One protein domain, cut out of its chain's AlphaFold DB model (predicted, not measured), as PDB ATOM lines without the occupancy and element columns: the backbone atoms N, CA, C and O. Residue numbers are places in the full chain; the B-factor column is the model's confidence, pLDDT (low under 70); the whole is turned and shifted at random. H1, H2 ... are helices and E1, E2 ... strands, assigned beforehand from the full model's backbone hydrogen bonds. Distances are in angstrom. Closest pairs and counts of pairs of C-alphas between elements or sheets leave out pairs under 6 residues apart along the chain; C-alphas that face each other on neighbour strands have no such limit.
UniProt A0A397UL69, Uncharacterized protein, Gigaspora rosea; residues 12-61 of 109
ATOM      1  N   SER A  12     178.650 161.547 243.311       87.69
ATOM      2  CA  SER A  12     178.488 161.611 241.866       87.69
ATOM      3  C   SER A  12     177.339 160.732 241.409       87.69
ATOM      4  O   SER A  12     177.193 159.601 241.876       87.69
ATOM      5  N   ILE A  13     176.567 161.222 240.449       87.31
ATOM      6  CA  ILE A  13     175.528 160.462 239.763       87.31
ATOM      7  C   ILE A  13     175.915 160.385 238.292       87.31
ATOM      8  O   ILE A  13     176.151 161.411 237.656       87.31
ATOM      9  N   ALA A  14     176.000 159.166 237.762       88.94
ATOM     10  CA  ALA A  14     176.272 158.944 236.350       88.94
ATOM     11  C   ALA A  14     175.028 159.271 235.510       88.94
ATOM     12  O   ALA A  14     173.922 158.806 235.797       88.94
ATOM     13  N   ILE A  15     175.227 160.052 234.457       87.88
ATOM     14  CA  ILE A  15     174.233 160.409 233.452       87.88
ATOM     15  C   ILE A  15     174.659 159.726 232.162       87.88
ATOM     16  O   ILE A  15     175.597 160.160 231.494       87.88
ATOM     17  N   LEU A  16     173.966 158.643 231.809       87.94
ATOM     18  CA  LEU A  16     174.282 157.936 230.574       87.94
ATOM     19  C   LEU A  16     173.888 158.787 229.360       87.94
ATOM     20  O   LEU A  16     172.771 159.315 229.319       87.94
ATOM     21  N   PHE A  17     174.742 158.850 228.336       87.31
ATOM     22  CA  PHE A  17     174.544 159.702 227.153       87.31
ATOM     23  C   PHE A  17     173.191 159.438 226.469       87.31
ATOM     24  O   PHE A  17     172.509 160.351 226.008       87.31
ATOM     25  N   LYS A  18     172.736 158.177 226.489       86.56
ATOM     26  CA  LYS A  18     171.453 157.728 225.920       86.56
ATOM     27  C   LYS A  18     170.207 158.327 226.589       86.56
ATOM     28  O   LYS A  18     169.105 158.149 226.063       86.56
ATOM     29  N   TYR A  19     170.350 158.951 227.759       84.19
ATOM     30  CA  TYR A  19     169.261 159.579 228.514       84.19
ATOM     31  C   TYR A  19     169.275 161.109 228.459       84.19
ATOM     32  O   TYR A  19     168.308 161.716 228.911       84.19
ATOM     33  N   TRP A  20     170.314 161.713 227.878       81.62
ATOM     34  CA  TRP A  20     170.538 163.158 227.881       81.62
ATOM     35  C   TRP A  20     169.396 163.972 227.269       81.62
ATOM     36  O   TRP A  20     168.847 164.855 227.912       81.62
ATOM     37  N   ASP A  21     168.989 163.611 226.055       75.94
ATOM     38  CA  ASP A  21     167.950 164.318 225.291       75.94
ATOM     39  C   ASP A  21     166.548 163.713 225.505       75.94
ATOM     40  O   ASP A  21     165.581 163.991 224.797       75.94
ATOM     41  N   LYS A  22     166.410 162.808 226.481       72.62
ATOM     42  CA  LYS A  22     165.127 162.166 226.764       72.62
ATOM     43  C   LYS A  22     164.390 162.978 227.817       72.62
ATOM     44  O   LYS A  22     164.614 162.796 229.011       72.62
ATOM     45  N   PHE A  23     163.416 163.768 227.365       60.16
ATOM     46  CA  PHE A  23     162.447 164.527 228.176       60.16
ATOM     47  C   PHE A  23     161.566 163.677 229.121       60.16
ATOM     48  O   PHE A  23     160.664 164.200 229.766       60.16
ATOM     49  N   HIS A  24     161.803 162.369 229.219       59.91
ATOM     50  CA  HIS A  24     161.152 161.465 230.172       59.91
ATOM     51  C   HIS A  24     162.148 160.776 231.115       59.91
ATOM     52  O   HIS A  24     161.779 159.843 231.823       59.91
ATOM     53  N   SER A  25     163.415 161.195 231.113       66.38
ATOM     54  CA  SER A  25     164.432 160.639 231.998       66.38
ATOM     55  C   SER A  25     164.387 161.272 233.392       66.38
ATOM     56  O   SER A  25     163.867 162.370 233.603       66.38
ATOM     57  N   GLU A  26     165.001 160.588 234.355       73.31
ATOM     58  CA  GLU A  26     165.179 161.063 235.733       73.31
ATOM     59  C   GLU A  26     166.022 162.355 235.832       73.31
ATOM     60  O   GLU A  26     166.105 162.961 236.900       73.31
ATOM     61  N   PHE A  27     166.608 162.812 234.716       76.56
ATOM     62  CA  PHE A  27     167.531 163.944 234.628       76.56
ATOM     63  C   PHE A  27     166.898 165.241 234.104       76.56
ATOM     64  O   PHE A  27     167.595 166.236 233.931       76.56
ATOM     65  N   LEU A  28     165.572 165.286 233.929       78.56
ATOM     66  CA  LEU A  28     164.822 166.492 233.532       78.56
ATOM     67  C   LEU A  28     165.137 167.739 234.371       78.56
ATOM     68  O   LEU A  28     164.982 168.865 233.900       78.56
ATOM     69  N   PHE A  29     165.539 167.552 235.629       80.88
ATOM     70  CA  PHE A  29     165.887 168.653 236.520       80.88
ATOM     71  C   PHE A  29     167.105 169.451 236.024       80.88
ATOM     72  O   PHE A  29     167.181 170.638 236.318       80.88
ATOM     73  N   LEU A  30     168.001 168.857 235.224       80.06
ATOM     74  CA  LEU A  30     169.169 169.546 234.657       80.06
ATOM     75  C   LEU A  30     168.771 170.717 233.752       80.06
ATOM     76  O   LEU A  30     169.417 171.757 233.788       80.06
ATOM     77  N   HIS A  31     167.657 170.601 233.023       78.25
ATOM     78  CA  HIS A  31     167.117 171.694 232.202       78.25
ATOM     79  C   HIS A  31     166.441 172.806 233.016       78.25
ATOM     80  O   HIS A  31     166.090 173.844 232.460       78.25
ATOM     81  N   LYS A  32     166.205 172.583 234.314       80.69
ATOM     82  CA  LYS A  32     165.568 173.550 235.221       80.69
ATOM     83  C   LYS A  32     166.571 174.275 236.116       80.69
ATOM     84  O   LYS A  32     166.182 175.213 236.805       80.69
ATOM     85  N   ILE A  33     167.821 173.815 236.160       81.25
ATOM     86  CA  ILE A  33     168.871 174.441 236.959       81.25
ATOM     87  C   ILE A  33     169.456 175.620 236.177       81.25
ATOM     88  O   ILE A  33     169.624 175.553 234.961       81.25
ATOM     89  N   ASN A  34     169.793 176.692 236.894       83.00
ATOM     90  CA  ASN A  34     170.574 177.788 236.338       83.00
ATOM     91  C   ASN A  34     172.012 177.312 236.119       83.00
ATOM     92  O   ASN A  34     172.737 177.050 237.077       83.00
ATOM     93  N   LEU A  35     172.403 177.184 234.858       81.88
ATOM     94  CA  LEU A  35     173.747 176.789 234.464       81.88
ATOM     95  C   LEU A  35     174.583 178.043 234.190       81.88
ATOM     96  O   LEU A  35     174.067 179.030 233.667       81.88
ATOM     97  N   ALA A  36     175.870 177.996 234.537       86.19
ATOM     98  CA  ALA A  36     176.818 179.056 234.190       86.19
ATOM     99  C   ALA A  36     177.095 179.098 232.677       86.19
ATOM    100  O   ALA A  36     177.309 180.164 232.107       86.19
ATOM    101  N   GLU A  37     177.048 177.932 232.034       85.50
ATOM    102  CA  GLU A  37     177.299 177.747 230.610       85.50
ATOM    103  C   GLU A  37     176.085 177.123 229.924       85.50
ATOM    104  O   GLU A  37     175.244 176.473 230.555       85.50
ATOM    105  N   SER A  38     175.975 177.330 228.613       83.06
ATOM    106  CA  SER A  38     174.898 176.724 227.842       83.06
ATOM    107  C   SER A  38     175.104 175.215 227.738       83.06
ATOM    108  O   SER A  38     176.200 174.712 227.508       83.06
ATOM    109  N   LEU A  39     174.014 174.477 227.920       81.69
ATOM    110  CA  LEU A  39     174.059 173.029 227.897       81.69
ATOM    111  C   LEU A  39     174.194 172.514 226.456       81.69
ATOM    112  O   LEU A  39     173.404 172.885 225.580       81.69
ATOM    113  N   SER A  40     175.146 171.612 226.211       80.81
ATOM    114  CA  SER A  40     175.268 170.929 224.922       80.81
ATOM    115  C   SER A  40     173.987 170.170 224.585       80.81
ATOM    116  O   SER A  40     173.466 169.408 225.399       80.81
ATOM    117  N   LYS A  41     173.487 170.322 223.352       81.50
ATOM    118  CA  LYS A  41     172.266 169.626 222.894       81.50
ATOM    119  C   LYS A  41     172.429 168.107 222.855       81.50
ATOM    120  O   LYS A  41     171.457 167.375 222.979       81.50
ATOM    121  N   LYS A  42     173.660 167.631 222.669       83.81
ATOM    122  CA  LYS A  42     173.989 166.213 222.581       83.81
ATOM    123  C   LYS A  42     175.234 165.935 223.410       83.81
ATOM    124  O   LYS A  42     176.207 166.676 223.311       83.81
ATOM    125  N   LEU A  43     175.190 164.854 224.181       85.69
ATOM    126  CA  LEU A  43     176.370 164.257 224.792       85.69
ATOM    127  C   LEU A  43     176.841 163.086 223.937       85.69
ATOM    128  O   LEU A  43     176.039 162.240 223.536       85.69
ATOM    129  N   GLU A  44     178.138 163.049 223.662       87.31
ATOM    130  CA  GLU A  44     178.780 161.918 222.987       87.31
ATOM    131  C   GLU A  44     179.127 160.790 223.963       87.31
ATOM    132  O   GLU A  44     179.144 159.624 223.578       87.31
ATOM    133  N   TYR A  45     179.337 161.134 225.232       90.12
ATOM    134  CA  TYR A  45     179.836 160.239 226.269       90.12
ATOM    135  C   TYR A  45     179.003 160.354 227.543       90.12
ATOM    136  O   TYR A  45     178.315 161.353 227.779       90.12
ATOM    137  N   ASP A  46     179.084 159.322 228.380       91.25
ATOM    138  CA  ASP A  46     178.491 159.352 229.711       91.25
ATOM    139  C   ASP A  46     179.118 160.482 230.531       91.25
ATOM    140  O   ASP A  46     180.325 160.710 230.503       91.25
ATOM    141  N   SER A  47     178.274 161.221 231.238       90.62
ATOM    142  CA  SER A  47     178.665 162.389 232.024       90.62
ATOM    143  C   SER A  47     178.369 162.157 233.496       90.62
ATOM    144  O   SER A  47     177.640 161.234 233.861       90.62
ATOM    145  N   HIS A  48     178.916 163.000 234.365       90.69
ATOM    146  CA  HIS A  48     178.693 162.888 235.804       90.69
ATOM    147  C   HIS A  48     178.159 164.190 236.376       90.69
ATOM    148  O   HIS A  48     178.681 165.264 236.100       90.69
ATOM    149  N   PHE A  49     177.135 164.086 237.214       89.19
ATOM    150  CA  PHE A  49     176.687 165.188 238.050       89.19
ATOM    151  C   PHE A  49     177.273 165.010 239.447       89.19
ATOM    152  O   PHE A  49     176.979 164.017 240.116       89.19
ATOM    153  N   VAL A  50     178.134 165.936 239.855       89.88
ATOM    154  CA  VAL A  50     178.978 165.831 241.047       89.88
ATOM    155  C   VAL A  50     178.630 166.939 242.030       89.88
ATOM    156  O   VAL A  50     178.413 168.083 241.637       89.88
ATOM    157  N   ILE A  51     178.610 166.595 243.314       87.44
ATOM    158  CA  ILE A  51     178.556 167.544 244.422       87.44
ATOM    159  C   ILE A  51     179.893 167.487 245.148       87.44
ATOM    160  O   ILE A  51     180.353 166.398 245.504       87.44
ATOM    161  N   ASN A  52     180.513 168.645 245.361       86.06
ATOM    162  CA  ASN A  52     181.726 168.741 246.166       86.06
ATOM    163  C   ASN A  52     181.408 168.915 247.666       86.06
ATOM    164  O   ASN A  52     180.264 169.100 248.078       86.06
ATOM    165  N   HIS A  53     182.447 168.919 248.498       82.81
ATOM    166  CA  HIS A  53     182.310 169.085 249.947       82.81
ATOM    167  C   HIS A  53     181.753 170.459 250.373       82.81
ATOM    168  O   HIS A  53     181.259 170.596 251.492       82.81
ATOM    169  N   LEU A  54     181.799 171.462 249.490       87.44
ATOM    170  CA  LEU A  54     181.222 172.796 249.690       87.44
ATOM    171  C   LEU A  54     179.750 172.874 249.258       87.44
ATOM    172  O   LEU A  54     179.151 173.943 249.315       87.44
ATOM    173  N   SER A  55     179.139 171.745 248.880       83.88
ATOM    174  CA  SER A  55     177.776 171.675 248.335       83.88
ATOM    175  C   SER A  55     177.599 172.425 247.009       83.88
ATOM    176  O   SER A  55     176.490 172.838 246.668       83.88
ATOM    177  N   GLU A  56     178.677 172.582 246.245       86.56
ATOM    178  CA  GLU A  56     178.646 173.111 244.886       86.56
ATOM    179  C   GLU A  56     178.390 171.974 243.896       86.56
ATOM    180  O   GLU A  56     178.883 170.853 244.058       86.56
ATOM    181  N   PHE A  57     177.598 172.275 242.868       87.06
ATOM    182  CA  PHE A  57     177.139 171.311 241.878       87.06
ATOM    183  C   PHE A  57     177.885 171.510 240.564       87.06
ATOM    184  O   PHE A  57     177.897 172.611 240.015       87.06
ATOM    185  N   TYR A  58     178.431 170.426 240.025       90.00
ATOM    186  CA  TYR A  58     179.145 170.420 238.755       90.00
ATOM    187  C   TYR A  58     178.567 169.365 237.828       90.00
ATOM    188  O   TYR A  58     178.273 168.241 238.239       90.00
ATOM    189  N   LEU A  59     178.446 169.721 236.555       89.69
ATOM    190  CA  LEU A  59     178.228 168.760 235.493       89.69
ATOM    191  C   LEU A  59     179.556 168.537 234.765       89.69
ATOM    192  O   LEU A  59     180.064 169.430 234.096       89.69
ATOM    193  N   CYS A  60     180.102 167.336 234.894       90.69
ATOM    194  CA  CYS A  60     181.330 166.921 234.239       90.69
ATOM    195  C   CYS A  60     180.990 166.246 232.909       90.69
ATOM    196  O   CYS A  60     180.492 165.116 232.897       90.69
ATOM    197  N   ILE A  61     181.268 166.945 231.809       89.69
ATOM    198  CA  ILE A  61     181.135 166.436 230.442       89.69
ATOM    199  C   ILE A  61     182.538 166.069 229.951       89.69
ATOM    200  O   ILE A  61     183.382 166.959 229.852       89.69
TER     201      ILE A  61
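What this domain is: This is residues 12 to 61 of the 109 residues of an uncharacterized protein of Gigaspora rosea (UniProt A0A397UL69). There is little regular structure: one small antiparallel sheet, E1 E2 E3, and a wide loop, residues 16 to 46, that leaves E1, includes short helix H1 and returns to E2. Of 50 printed residues, 18 are in named elements, one helix and three strands, E1 H1 E2 E3; the class is mixed. The whole is compact, radius of gyration of the C-alphas 10.7 A, spanning 30 by 19 by 18 A.

How they stand to each other: Inner strand E2, residues 47 to 51, is antiparallel to E1, residues 12 to 15, at 154 degrees; N 13 and O 49 are 2.8 A apart. E2 and E3, residues 57 to 60, form a hairpin at 158 degrees; N 50 and O 58 are 2.8 A apart. H1, residues 28 to 32, is not on the sheet and is apart from E3. Its O i to N i+4 pairs within hydrogen-bond range are 0 of 1, O i to N i+3 2 of 2.

Where its parts are: E2 spans 13.4 A, E3 9.8 A, E1 9.5 A, H1 7.3 A. C-alpha 12 is at (178.488, 161.611, 241.866), C-alpha 60 at (181.330, 166.921, 234.239).

The domain as a whole: The farthest C-alphas, His 24 and Leu 54, are 30.2 A apart. The printed part has no cut; links E1 to H1 and H1 to E2 are long. Residues 23 to 25 have pLDDT under 70.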